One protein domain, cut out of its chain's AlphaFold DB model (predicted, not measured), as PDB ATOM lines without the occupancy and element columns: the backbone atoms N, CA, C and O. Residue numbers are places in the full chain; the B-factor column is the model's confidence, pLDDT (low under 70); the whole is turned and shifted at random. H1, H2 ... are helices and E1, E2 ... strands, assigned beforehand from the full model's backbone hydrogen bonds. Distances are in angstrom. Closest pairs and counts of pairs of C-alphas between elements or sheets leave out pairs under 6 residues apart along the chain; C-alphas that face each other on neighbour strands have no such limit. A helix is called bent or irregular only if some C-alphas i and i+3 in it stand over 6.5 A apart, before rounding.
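This is residues 56 to 154 of the 154 residues of an uncharacterized protein of Candidatus Eisenbacteria bacterium (UniProt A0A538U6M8). A parallel sheet of three strands, in the order E2 E1 E3, lies between two helices that run along its strands, H1 over one face and H4 over the other, in three layers. Past the last residues of E1 and E2, the short H2 and then H3 lengthen the domain, and the loop of residues 121 to 136 returns to H4. The 99 printed residues, of mixed class, have four named helices and three named strands, along the chain E1 H1 E2 H2 H3 H4 E3. The whole is compact, with a radius of gyration of the C-alphas of 14.3 A and spans of 44 by 31 by 22 A.

E1, residues 56 to 61, is the inner strand, parallel to its neighbours E2, residues 95 to 101, and E3, residues 150 to 153. N 59 and O 98, and N 60 and O 152, are within hydrogen-bond range, each 2.8 A apart. H1, residues 73 to 87, lies over E2 and E1 at a height over the sheet of 9.6 A; its closest C-alphas to E1 are Ala 74 and Ala 61, 5.1 A. E1, H1 and E2 form a strand-helix-strand unit, two parallel neighbour strands with a helix between, its crossover right-handed. H2, residues 103 to 108, only grazes the sheet. H3, residues 112 to 120, is close to H2 but not clearly touching; their closest C-alphas, Tyr 115 and Asp 107, are 6.6 A apart. H4, residues 137 to 146, is on the opposite face from H1, at a height of 9.1 A. Every O i to N i+4 pair is within range in H1 and H4, but 0 of 2 in H2 and 2 of 5 in H3, where O i to N i+3 gives 3 of 3 and 3 of 6.

E1 begins at C-alpha 56 (-0.934, 34.353, -113.714) and measures 16.0 A, H1 21.0 A, E2 19.0 A and H4 14.4 A. E3 ends at C-alpha 153 (10.472, 27.913, -118.860). H3 is irregular, only just: C-alphas 116 and 119 are 6.7 A apart.

The farthest C-alphas, Val 88 and Ala 120, are 45.6 A apart. The printed part has no cut; the links E1 to H1 and H3 to H4 are long. The model's pLDDT is under 70 at residues 112 to 126 and 128 to 129.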
ATOM      1  N   ARG A  56      -1.031  34.413-112.250       97.19
ATOM      2  CA  ARG A  56      -0.934  34.353-113.714       97.19
ATOM      3  C   ARG A  56       0.433  33.820-114.107       97.19
ATOM      4  O   ARG A  56       1.443  34.450-113.798       97.19
ATOM      5  N   ALA A  57       0.464  32.679-114.781       97.06
ATOM      6  CA  ALA A  57       1.712  32.078-115.230       97.06
ATOM      7  C   ALA A  57       1.551  31.461-116.616       97.06
ATOM      8  O   ALA A  57       0.521  30.854-116.920       97.06
ATOM      9  N   ILE A  58       2.578  31.617-117.442       97.31
ATOM     10  CA  ILE A  58       2.727  30.869-118.684       97.31
ATOM     11  C   ILE A  58       3.863  29.864-118.527       97.31
ATOM     12  O   ILE A  58       4.961  30.218-118.109       97.31
ATOM     13  N   TYR A  59       3.585  28.610-118.856       97.19
ATOM     14  CA  TYR A  59       4.530  27.506-118.837       97.19
ATOM     15  C   TYR A  59       4.964  27.249-120.277       97.19
ATOM     16  O   TYR A  59       4.199  26.732-121.092       97.19
ATOM     17  N   ASN A  60       6.180  27.669-120.600       97.25
ATOM     18  CA  ASN A  60       6.806  27.432-121.888       97.25
ATOM     19  C   ASN A  60       7.334  25.993-121.920       97.25
ATOM     20  O   ASN A  60       8.334  25.696-121.270       97.25
ATOM     21  N   ALA A  61       6.627  25.113-122.625       96.06
ATOM     22  CA  ALA A  61       6.933  23.696-122.698       96.06
ATOM     23  C   ALA A  61       7.769  23.418-123.948       96.06
ATOM     24  O   ALA A  61       7.248  23.479-125.063       96.06
ATOM     25  N   THR A  62       9.057  23.122-123.754       95.19
ATOM     26  CA  THR A  62       9.989  22.847-124.862       95.19
ATOM     27  C   THR A  62      10.496  21.408-124.881       95.19
ATOM     28  O   THR A  62      10.815  20.872-125.946       95.19
ATOM     29  N   LEU A  63      10.526  20.771-123.709       94.19
ATOM     30  CA  LEU A  63      11.041  19.422-123.512       94.19
ATOM     31  C   LEU A  63       9.951  18.356-123.635       94.19
ATOM     32  O   LEU A  63       8.842  18.511-123.117       94.19
ATOM     33  N   SER A  64      10.306  17.244-124.277       91.25
ATOM     34  CA  SER A  64       9.526  16.007-124.242       91.25
ATOM     35  C   SER A  64       9.498  15.421-122.828       91.25
ATOM     36  O   SER A  64      10.330  15.749-121.977       91.25
ATOM     37  N   ALA A  65       8.547  14.524-122.584       89.31
ATOM     38  CA  ALA A  65       8.612  13.651-121.425       89.31
ATOM     39  C   ALA A  65       9.826  12.716-121.557       89.31
ATOM     40  O   ALA A  65      10.234  12.356-122.663       89.31
ATOM     41  N   ASP A  66      10.403  12.313-120.431       87.88
ATOM     42  CA  ASP A  66      11.479  11.321-120.390       87.88
ATOM     43  C   ASP A  66      10.978   9.908-120.736       87.88
ATOM     44  O   ASP A  66      11.774   9.055-121.134       87.88
ATOM     45  N   ARG A  67       9.665   9.663-120.608       84.06
ATOM     46  CA  ARG A  67       8.984   8.423-121.002       84.06
ATOM     47  C   ARG A  67       7.584   8.695-121.568       84.06
ATOM     48  O   ARG A  67       6.981   9.695-121.189       84.06
ATOM     49  N   PRO A  68       7.036   7.804-122.419       78.50
ATOM     50  CA  PRO A  68       5.718   7.997-123.036       78.50
ATOM     51  C   PRO A  68       4.550   8.112-122.045       78.50
ATOM     52  O   PRO A  68       3.549   8.750-122.342       78.50
ATOM     53  N   ASP A  69       4.666   7.487-120.876       80.81
ATOM     54  CA  ASP A  69       3.654   7.469-119.817       80.81
ATOM     55  C   ASP A  69       3.823   8.599-118.786       80.81
ATOM     56  O   ASP A  69       3.015   8.738-117.866       80.81
ATOM     57  N   HIS A  70       4.862   9.425-118.928       85.00
ATOM     58  CA  HIS A  70       5.130  10.549-118.043       85.00
ATOM     59  C   HIS A  70       4.560  11.862-118.600       85.00
ATOM     60  O   HIS A  70       4.467  12.081-119.806       85.00
ATOM     61  N   LEU A  71       4.229  12.791-117.700       87.94
ATOM     62  CA  LEU A  71       3.919  14.164-118.094       87.94
ATOM     63  C   LEU A  71       5.173  14.863-118.633       87.94
ATOM     64  O   LEU A  71       6.260  14.721-118.071       87.94
ATOM     65  N   VAL A  72       5.004  15.726-119.639       91.94
ATOM     66  CA  VAL A  72       6.061  16.686-119.992       91.94
ATOM     67  C   VAL A  72       6.386  17.589-118.792       91.94
ATOM     68  O   VAL A  72       5.474  17.936-118.025       91.94
ATOM     69  N   PRO A  73       7.648  18.038-118.633       93.94
ATOM     70  CA  PRO A  73       8.082  18.798-117.458       93.94
ATOM     71  C   PRO A  73       7.207  20.015-117.133       93.94
ATOM     72  O   PRO A  73       6.826  20.223-115.980       93.94
ATOM     73  N   ALA A  74       6.812  20.779-118.154       94.00
ATOM     74  CA  ALA A  74       5.965  21.958-117.990       94.00
ATOM     75  C   ALA A  74       4.575  21.633-117.417       94.00
ATOM     76  O   ALA A  74       4.068  22.377-116.578       94.00
ATOM     77  N   LEU A  75       3.966  20.519-117.838       91.88
ATOM     78  CA  LEU A  75       2.637  20.117-117.375       91.88
ATOM     79  C   LEU A  75       2.694  19.570-115.946       91.88
ATOM     80  O   LEU A  75       1.835  19.897-115.129       91.88
ATOM     81  N   ASN A  76       3.749  18.817-115.621       91.38
ATOM     82  CA  ASN A  76       4.018  18.399-114.249       91.38
ATOM     83  C   ASN A  76       4.169  19.615-113.313       91.38
ATOM     84  O   ASN A  76       3.556  19.658-112.249       91.38
ATOM     85  N   MET A  77       4.921  20.637-113.731       92.06
ATOM     86  CA  MET A  77       5.138  21.847-112.928       92.06
ATOM     87  C   MET A  77       3.881  22.707-112.789       92.06
ATOM     88  O   MET A  77       3.578  23.173-111.690       92.06
ATOM     89  N   ALA A  78       3.104  22.867-113.862       92.56
ATOM     90  CA  ALA A  78       1.809  23.540-113.795       92.56
ATOM     91  C   ALA A  78       0.849  22.819-112.837       92.56
ATOM     92  O   ALA A  78       0.194  23.464-112.015       92.56
ATOM     93  N   GLY A  79       0.806  21.484-112.895       90.06
ATOM     94  CA  GLY A  79       0.007  20.661-111.993       90.06
ATOM     95  C   GLY A  79       0.446  20.786-110.533       90.06
ATOM     96  O   GLY A  79      -0.385  21.058-109.666       90.06
ATOM     97  N   ALA A  80       1.749  20.686-110.259       88.62
ATOM     98  CA  ALA A  80       2.310  20.858-108.920       88.62
ATOM     99  C   ALA A  80       1.977  22.240-108.330       88.62
ATOM    100  O   ALA A  80       1.547  22.345-107.179       88.62
ATOM    101  N   ALA A  81       2.084  23.305-109.129       89.94
ATOM    102  CA  ALA A  81       1.699  24.648-108.707       89.94
ATOM    103  C   ALA A  81       0.196  24.757-108.392       89.94
ATOM    104  O   ALA A  81      -0.175  25.371-107.392       89.94
ATOM    105  N   LEU A  82      -0.681  24.133-109.187       89.06
ATOM    106  CA  LEU A  82      -2.115  24.083-108.876       89.06
ATOM    107  C   LEU A  82      -2.390  23.351-107.557       89.06
ATOM    108  O   LEU A  82      -3.218  23.816-106.777       89.06
ATOM    109  N   ILE A  83      -1.676  22.258-107.275       86.69
ATOM    110  CA  ILE A  83      -1.802  21.508-106.016       86.69
ATOM    111  C   ILE A  83      -1.375  22.371-104.821       86.69
ATOM    112  O   ILE A  83      -2.086  22.409-103.817       86.69
ATOM    113  N   VAL A  84      -0.267  23.114-104.930       87.00
ATOM    114  CA  VAL A  84       0.188  24.065-103.893       87.00
ATOM    115  C   VAL A  84      -0.890  25.114-103.610       87.00
ATOM    116  O   VAL A  84      -1.234  25.368-102.454       87.00
ATOM    117  N   LEU A  85      -1.439  25.722-104.666       88.25
ATOM    118  CA  LEU A  85      -2.462  26.762-104.551       88.25
ATOM    119  C   LEU A  85      -3.770  26.209-103.965       88.25
ATOM    120  O   LEU A  85      -4.377  26.843-103.100       88.25
ATOM    121  N   ALA A  86      -4.180  25.008-104.372       85.12
ATOM    122  CA  ALA A  86      -5.332  24.319-103.798       85.12
ATOM    123  C   ALA A  86      -5.122  23.993-102.310       85.12
ATOM    124  O   ALA A  86      -6.043  24.159-101.512       85.12
ATOM    125  N   GLY A  87      -3.903  23.607-101.916       80.75
ATOM    126  CA  GLY A  87      -3.540  23.300-100.529       80.75
ATOM    127  C   GLY A  87      -3.701  24.474 -99.557       80.75
ATOM    128  O   GLY A  87      -3.885  24.251 -98.363       80.75
ATOM    129  N   VAL A  88      -3.689  25.717-100.054       81.12
ATOM    130  CA  VAL A  88      -3.973  26.925 -99.257       81.12
ATOM    131  C   VAL A  88      -5.392  27.471 -99.462       81.12
ATOM    132  O   VAL A  88      -5.694  28.588 -99.047       81.12
ATOM    133  N   GLY A  89      -6.269  26.702-100.113       83.44
ATOM    134  CA  GLY A  89      -7.667  27.069-100.340       83.44
ATOM    135  C   GLY A  89      -7.880  28.121-101.432       83.44
ATOM    136  O   GLY A  89      -8.895  28.818-101.410       83.44
ATOM    137  N   LEU A  90      -6.947  28.273-102.381       87.69
ATOM    138  CA  LEU A  90      -7.133  29.196-103.498       87.69
ATOM    139  C   LEU A  90      -8.353  28.778-104.335       87.69
ATOM    140  O   LEU A  90      -8.478  27.626-104.750       87.69
ATOM    141  N   SER A  91      -9.226  29.735-104.657       87.00
ATOM    142  CA  SER A  91     -10.278  29.494-105.646       87.00
ATOM    143  C   SER A  91      -9.658  29.114-106.999       87.00
ATOM    144  O   SER A  91      -8.757  29.821-107.458       87.00
ATOM    145  N   PRO A  92     -10.180  28.105-107.722       82.25
ATOM    146  CA  PRO A  92      -9.725  27.788-109.079       82.25
ATOM    147  C   PRO A  92      -9.801  28.984-110.040       82.25
ATOM    148  O   PRO A  92      -9.026  29.091-110.983       82.25
ATOM    149  N   ARG A  93     -10.700  29.946-109.775       88.31
ATOM    150  CA  ARG A  93     -10.812  31.190-110.554       88.31
ATOM    151  C   ARG A  93      -9.612  32.125-110.382       88.31
ATOM    152  O   ARG A  93      -9.444  33.038-111.182       88.31
ATOM    153  N   ASN A  94      -8.783  31.908-109.373       93.25
ATOM    154  CA  ASN A  94      -7.607  32.722-109.111       93.25
ATOM    155  C   ASN A  94      -6.318  32.085-109.652       93.25
ATOM    156  O   ASN A  94      -5.276  32.728-109.592       93.25
ATOM    157  N   ALA A  95      -6.369  30.879-110.226       93.19
ATOM    158  CA  ALA A  95      -5.257  30.283-110.963       93.19
ATOM    159  C   ALA A  95      -5.487  30.447-112.474       93.19
ATOM    160  O   ALA A  95      -6.432  29.908-113.047       93.19
ATOM    161  N   ARG A  96      -4.640  31.242-113.130       94.88
ATOM    162  CA  ARG A  96      -4.699  31.543-114.566       94.88
ATOM    163  C   ARG A  96      -3.421  31.046-115.220       94.88
ATOM    164  O   ARG A  96      -2.471  31.807-115.388       94.88
ATOM    165  N   PHE A  97      -3.388  29.757-115.535       94.88
ATOM    166  CA  PHE A  97      -2.228  29.124-116.151       94.88
ATOM    167  C   PHE A  97      -2.462  28.886-117.636       94.88
ATOM    168  O   PHE A  97      -3.561  28.530-118.053       94.88
ATOM    169  N   VAL A  98      -1.413  29.097-118.420       95.25
ATOM    170  CA  VAL A  98      -1.364  28.792-119.851       95.25
ATOM    171  C   VAL A  98      -0.143  27.919-120.071       95.25
ATOM    172  O   VAL A  98       0.923  28.231-119.551       95.25
ATOM    173  N   VAL A  99      -0.278  26.844-120.836       94.88
ATOM    174  CA  VAL A  99       0.857  26.013-121.250       94.88
ATOM    175  C   VAL A  99       1.026  26.179-122.754       94.88
ATOM    176  O   VAL A  99       0.059  26.047-123.500       94.88
ATOM    177  N   VAL A 100       2.237  26.509-123.197       95.12
ATOM    178  CA  VAL A 100       2.563  26.690-124.616       95.12
ATOM    179  C   VAL A 100       3.474  25.551-125.043       95.12
ATOM    180  O   VAL A 100       4.642  25.527-124.667       95.12
ATOM    181  N   PHE A 101       2.930  24.614-125.816       92.50
ATOM    182  CA  PHE A 101       3.651  23.449-126.325       92.50
ATOM    183  C   PHE A 101       4.358  23.783-127.638       92.50
ATOM    184  O   PHE A 101       3.721  24.201-128.604       92.50
ATOM    185  N   HIS A 102       5.674  23.581-127.686       91.19
ATOM    186  CA  HIS A 102       6.465  23.578-128.919       91.19
ATOM    187  C   HIS A 102       7.719  22.712-128.743       91.19
ATOM    188  O   HIS A 102       7.945  22.134-127.680       91.19
ATOM    189  N   GLY A 103       8.513  22.553-129.804       89.38
ATOM    190  CA  GLY A 103       9.685  21.679-129.766       89.38
ATOM    191  C   GLY A 103       9.316  20.230-129.421       89.38
ATOM    192  O   GLY A 103       8.356  19.680-129.970       89.38
ATOM    193  N   GLY A 104      10.071  19.622-128.501       88.94
ATOM    194  CA  GLY A 104       9.849  18.243-128.055       88.94
ATOM    195  C   GLY A 104       8.538  18.054-127.288       88.94
ATOM    196  O   GLY A 104       7.908  17.003-127.373       88.94
ATOM    197  N   ALA A 105       8.043  19.097-126.617       91.25
ATOM    198  CA  ALA A 105       6.819  19.006-125.821       91.25
ATOM    199  C   ALA A 105       5.546  18.782-126.657       91.25
ATOM    200  O   ALA A 105       4.521  18.381-126.109       91.25
ATOM    201  N   LEU A 106       5.586  19.023-127.974       86.81
ATOM    202  CA  LEU A 106       4.440  18.791-128.861       86.81
ATOM    203  C   LEU A 106       3.965  17.333-128.863       86.81
ATOM    204  O   LEU A 106       2.810  17.082-129.184       86.81
ATOM    205  N   ASP A 107       4.825  16.385-128.496       81.44
ATOM    206  CA  ASP A 107       4.449  14.969-128.420       81.44
ATOM    207  C   ASP A 107       3.360  14.712-127.369       81.44
ATOM    208  O   ASP A 107       2.615  13.749-127.486       81.44
ATOM    209  N   ALA A 108       3.210  15.600-126.381       81.88
ATOM    210  CA  ALA A 108       2.197  15.467-125.337       81.88
ATOM    211  C   ALA A 108       0.786  15.921-125.743       81.88
ATOM    212  O   ALA A 108      -0.147  15.744-124.962       81.88
ATOM    213  N   VAL A 109       0.621  16.558-126.906       82.94
ATOM    214  CA  VAL A 109      -0.675  17.114-127.352       82.94
ATOM    215  C   VAL A 109      -1.167  16.538-128.676       82.94
ATOM    216  O   VAL A 109      -2.255  16.894-129.126       82.94
ATOM    217  N   LEU A 110      -0.375  15.660-129.290       77.25
ATOM    218  CA  LEU A 110      -0.717  14.925-130.503       77.25
ATOM    219  C   LEU A 110      -1.139  13.503-130.133       77.25
ATOM    220  O   LEU A 110      -0.642  12.952-129.155       77.25
ATOM    221  N   ASP A 111      -2.029  12.896-130.916       71.38
ATOM    222  CA  ASP A 111      -2.352  11.475-130.747       71.38
ATOM    223  C   ASP A 111      -1.347  10.541-131.458       71.38
ATOM    224  O   ASP A 111      -0.489  10.982-132.227       71.38
ATOM    225  N   ASP A 112      -1.466   9.231-131.219       62.97
ATOM    226  CA  ASP A 112      -0.555   8.203-131.749       62.97
ATOM    227  C   ASP A 112      -0.478   8.165-133.287       62.97
ATOM    228  O   ASP A 112       0.594   7.932-133.859       62.97
ATOM    229  N   ALA A 113      -1.599   8.381-133.985       66.50
ATOM    230  CA  ALA A 113      -1.625   8.398-135.448       66.50
ATOM    231  C   ALA A 113      -0.927   9.657-135.982       66.50
ATOM    232  O   ALA A 113      -0.163   9.598-136.951       66.50
ATOM    233  N   HIS A 114      -1.126  10.782-135.301       67.62
ATOM    234  CA  HIS A 114      -0.579  12.073-135.675       67.62
ATOM    235  C   HIS A 114       0.878  12.259-135.256       67.62
ATOM    236  O   HIS A 114       1.609  12.921-135.984       67.62
ATOM    237  N   TYR A 115       1.366  11.618-134.188       61.81
ATOM    238  CA  TYR A 115       2.798  11.558-133.869       61.81
ATOM    239  C   TYR A 115       3.591  10.948-135.033       61.81
ATOM    240  O   TYR A 115       4.602  11.501-135.470       61.81
ATOM    241  N   ARG A 116       3.080   9.855-135.618       60.81
ATOM    242  CA  ARG A 116       3.688   9.217-136.799       60.81
ATOM    243  C   ARG A 116       3.644  10.113-138.041       60.81
ATOM    244  O   ARG A 116       4.557  10.047-138.861       60.81
ATOM    245  N   ALA A 117       2.616  10.954-138.165       61.56
ATOM    246  CA  ALA A 117       2.453  11.913-139.258       61.56
ATOM    247  C   ALA A 117       3.175  13.255-139.031       61.56
ATOM    248  O   ALA A 117       3.441  13.957-139.997       61.56
ATOM    249  N   LYS A 118       3.550  13.604-137.790       60.47
ATOM    250  CA  LYS A 118       4.230  14.855-137.394       60.47
ATOM    251  C   LYS A 118       5.544  15.090-138.143       60.47
ATOM    252  O   LYS A 118       5.968  16.229-138.314       60.47
ATOM    253  N   LEU A 119       6.152  14.021-138.653       56.72
ATOM    254  CA  LEU A 119       7.275  14.075-139.589       56.72
ATOM    255  C   LEU A 119       6.917  14.739-140.945       56.72
ATOM    256  O   LEU A 119       7.816  14.976-141.745       56.72
ATOM    257  N   ALA A 120       5.639  15.052-141.210       54.91
ATOM    258  CA  ALA A 120       5.102  15.484-142.505       54.91
ATOM    259  C   ALA A 120       4.124  16.692-142.468       54.91
ATOM    260  O   ALA A 120       3.461  16.936-143.474       54.91
ATOM    261  N   ASN A 121       4.102  17.489-141.383       66.50
ATOM    262  CA  ASN A 121       3.198  18.628-141.061       66.50
ATOM    263  C   ASN A 121       2.023  18.260-140.131       66.50
ATOM    264  O   ASN A 121       1.454  17.179-140.221       66.50
ATOM    265  N   VAL A 122       1.663  19.181-139.223       66.25
ATOM    266  CA  VAL A 122       0.603  18.994-138.207       66.25
ATOM    267  C   VAL A 122      -0.740  19.520-138.730       66.25
ATOM    268  O   VAL A 122      -0.844  20.696-139.073       66.25
ATOM    269  N   ASP A 123      -1.765  18.663-138.760       69.75
ATOM    270  CA  ASP A 123      -3.159  19.031-139.055       69.75
ATOM    271  C   ASP A 123      -3.799  19.715-137.832       69.75
ATOM    272  O   ASP A 123      -3.696  19.193-136.722       69.75
ATOM    273  N   PRO A 124      -4.488  20.860-137.975       67.12
ATOM    274  CA  PRO A 124      -5.200  21.476-136.869       67.12
ATOM    275  C   PRO A 124      -6.239  20.620-136.136       67.12
ATOM    276  O   PRO A 124      -6.501  20.879-134.962       67.12
ATOM    277  N   GLN A 125      -6.821  19.620-136.798       69.69
ATOM    278  CA  GLN A 125      -7.749  18.663-136.183       69.69
ATOM    279  C   GLN A 125      -7.034  17.546-135.400       69.69
ATOM    280  O   GLN A 125      -7.689  16.775-134.706       69.69
ATOM    281  N   ALA A 126      -5.702  17.466-135.491       66.62
ATOM    282  CA  ALA A 126      -4.872  16.453-134.832       66.62
ATOM    283  C   ALA A 126      -4.596  16.723-133.347       66.62
ATOM    284  O   ALA A 126      -3.922  15.933-132.685       66.62
ATOM    285  N   VAL A 127      -5.022  17.881-132.845       71.44
ATOM    286  CA  VAL A 127      -4.764  18.305-131.471       71.44
ATOM    287  C   VAL A 127      -6.002  18.033-130.630       71.44
ATOM    288  O   VAL A 127      -7.129  18.100-131.123       71.44
ATOM    289  N   THR A 128      -5.810  17.726-129.350       69.38
ATOM    290  CA  THR A 128      -6.937  17.530-128.436       69.38
ATOM    291  C   THR A 128      -7.870  18.759-128.436       69.38
ATOM    292  O   THR A 128      -7.381  19.888-128.538       69.38
ATOM    293  N   PRO A 129      -9.205  18.589-128.310       69.88
ATOM    294  CA  PRO A 129     -10.173  19.687-128.475       69.88
ATOM    295  C   PRO A 129      -9.966  20.895-127.549       69.88
ATOM    296  O   PRO A 129     -10.406  22.001-127.858       69.88
ATOM    297  N   ASP A 130      -9.294  20.687-126.417       72.25
ATOM    298  CA  ASP A 130      -9.006  21.719-125.420       72.25
ATOM    299  C   ASP A 130      -7.749  22.547-125.740       72.25
ATOM    300  O   ASP A 130      -7.452  23.532-125.057       72.25
ATOM    301  N   VAL A 131      -6.994  22.177-126.777       79.56
ATOM    302  CA  VAL A 131      -5.763  22.857-127.181       79.56
ATOM    303  C   VAL A 131      -6.022  23.727-128.402       79.56
ATOM    304  O   VAL A 131      -6.668  23.346-129.375       79.56
ATOM    305  N   ARG A 132      -5.478  24.942-128.360       83.81
ATOM    306  CA  ARG A 132      -5.598  25.924-129.437       83.81
ATOM    307  C   ARG A 132      -4.267  26.070-130.155       83.81
ATOM    308  O   ARG A 132      -3.237  26.272-129.515       83.81
ATOM    309  N   ILE A 133      -4.308  26.042-131.481       83.50
ATOM    310  CA  ILE A 133      -3.129  26.268-132.318       83.50
ATOM    311  C   ILE A 133      -2.896  27.764-132.486       83.50
ATOM    312  O   ILE A 133      -3.832  28.543-132.674       83.50
ATOM    313  N   ALA A 134      -1.629  28.155-132.429       83.75
ATOM    314  CA  ALA A 134      -1.187  29.520-132.645       83.75
ATOM    315  C   ALA A 134      -0.190  29.590-133.805       83.75
ATOM    316  O   ALA A 134       0.479  28.610-134.119       83.75
ATOM    317  N   LEU A 135      -0.052  30.781-134.394       79.62
ATOM    318  CA  LEU A 135       0.899  31.040-135.484       79.62
ATOM    319  C   LEU A 135       2.364  30.831-135.073       79.62
ATOM    320  O   LEU A 135       3.210  30.557-135.918       79.62
ATOM    321  N   GLY A 136       2.676  30.972-133.788       83.31
ATOM    322  CA  GLY A 136       4.012  30.723-133.270       83.31
ATOM    323  C   GLY A 136       4.055  30.824-131.755       83.31
ATOM    324  O   GLY A 136       3.383  31.670-131.159       83.31
ATOM    325  N   ALA A 137       4.870  29.975-131.131       91.56
ATOM    326  CA  ALA A 137       5.005  29.936-129.681       91.56
ATOM    327  C   ALA A 137       5.465  31.289-129.119       91.56
ATOM    328  O   ALA A 137       4.842  31.800-128.192       91.56
ATOM    329  N   GLN A 138       6.479  31.928-129.721       94.00
ATOM    330  CA  GLN A 138       6.972  33.221-129.231       94.00
ATOM    331  C   GLN A 138       5.896  34.315-129.245       94.00
ATOM    332  O   GLN A 138       5.862  35.128-128.327       94.00
ATOM    333  N   LEU A 139       4.994  34.328-130.236       93.94
ATOM    334  CA  LEU A 139       3.895  35.300-130.287       93.94
ATOM    335  C   LEU A 139       2.955  35.139-129.090       93.94
ATOM    336  O   LEU A 139       2.598  36.128-128.452       93.94
ATOM    337  N   VAL A 140       2.604  33.897-128.750       95.06
ATOM    338  CA  VAL A 140       1.771  33.593-127.578       95.06
ATOM    339  C   VAL A 140       2.491  33.986-126.290       95.06
ATOM    340  O   VAL A 140       1.900  34.640-125.434       95.06
ATOM    341  N   LEU A 141       3.778  33.643-126.165       96.12
ATOM    342  CA  LEU A 141       4.569  34.000-124.988       96.12
ATOM    343  C   LEU A 141       4.656  35.520-124.802       96.12
ATOM    344  O   LEU A 141       4.525  35.994-123.677       96.12
ATOM    345  N   MET A 142       4.869  36.283-125.878       96.75
ATOM    346  CA  MET A 142       4.898  37.749-125.827       96.75
ATOM    347  C   MET A 142       3.537  38.327-125.439       96.75
ATOM    348  O   MET A 142       3.476  39.172-124.551       96.75
ATOM    349  N   ALA A 143       2.451  37.852-126.056       96.94
ATOM    350  CA  ALA A 143       1.101  38.328-125.761       96.94
ATOM    351  C   ALA A 143       0.758  38.164-124.272       96.94
ATOM    352  O   ALA A 143       0.389  39.131-123.611       96.94
ATOM    353  N   TYR A 144       0.972  36.973-123.708       97.38
ATOM    354  CA  TYR A 144       0.653  36.735-122.302       97.38
ATOM    355  C   TYR A 144       1.595  37.449-121.325       97.38
ATOM    356  O   TYR A 144       1.143  37.897-120.271       97.38
ATOM    357  N   GLN A 145       2.886  37.587-121.645       97.31
ATOM    358  CA  GLN A 145       3.796  38.389-120.815       97.31
ATOM    359  C   GLN A 145       3.369  39.861-120.780       97.31
ATOM    360  O   GLN A 145       3.346  40.455-119.704       97.31
ATOM    361  N   ASN A 146       2.955  40.422-121.920       97.94
ATOM    362  CA  ASN A 146       2.410  41.781-121.989       97.94
ATOM    363  C   ASN A 146       1.106  41.930-121.178       97.94
ATOM    364  O   ASN A 146       0.861  42.994-120.615       97.94
ATOM    365  N   ASP A 147       0.330  40.852-121.032       97.25
ATOM    366  CA  ASP A 147      -0.867  40.781-120.177       97.25
ATOM    367  C   ASP A 147      -0.554  40.492-118.689       97.25
ATOM    368  O   ASP A 147      -1.450  40.199-117.887       97.25
ATOM    369  N   GLY A 148       0.723  40.556-118.295       97.12
ATOM    370  CA  GLY A 148       1.166  40.427-116.906       97.12
ATOM    371  C   GLY A 148       1.292  38.988-116.402       97.12
ATOM    372  O   GLY A 148       1.225  38.756-115.192       97.12
ATOM    373  N   TYR A 149       1.446  38.007-117.295       98.19
ATOM    374  CA  TYR A 149       1.752  36.632-116.901       98.19
ATOM    375  C   TYR A 149       3.253  36.454-116.673       98.19
ATOM    376  O   TYR A 149       4.075  36.875-117.485       98.19
ATOM    377  N   ALA A 150       3.613  35.756-115.596       97.50
ATOM    378  CA  ALA A 150       4.997  35.373-115.351       97.50
ATOM    379  C   ALA A 150       5.397  34.183-116.241       97.50
ATOM    380  O   ALA A 150       4.679  33.182-116.296       97.50
ATOM    381  N   LEU A 151       6.546  34.279-116.914       96.94
ATOM    382  CA  LEU A 151       7.097  33.201-117.737       96.94
ATOM    383  C   LEU A 151       7.844  32.178-116.877       96.94
ATOM    384  O   LEU A 151       8.793  32.519-116.178       96.94
ATOM    385  N   MET A 152       7.439  30.918-116.992       96.25
ATOM    386  CA  MET A 152       8.117  29.753-116.437       96.25
ATOM    387  C   MET A 152       8.602  28.901-117.612       96.25
ATOM    388  O   MET A 152       7.789  28.496-118.442       96.25
ATOM    389  N   SER A 153       9.907  28.656-117.726       91.44
ATOM    390  CA  SER A 153      10.472  27.913-118.860       91.44
ATOM    391  C   SER A 153      10.972  26.547-118.427       91.44
ATOM    392  O   SER A 153      11.682  26.456-117.428       91.44
ATOM    393  N   PHE A 154      10.611  25.522-119.205       85.19
ATOM    394  CA  PHE A 154      10.963  24.130-118.956       85.19
ATOM    395  C   PHE A 154      11.480  23.449-120.215       85.19
ATOM    396  O   PHE A 154      10.870  23.587-121.311       85.19
TER     397      PHE A 154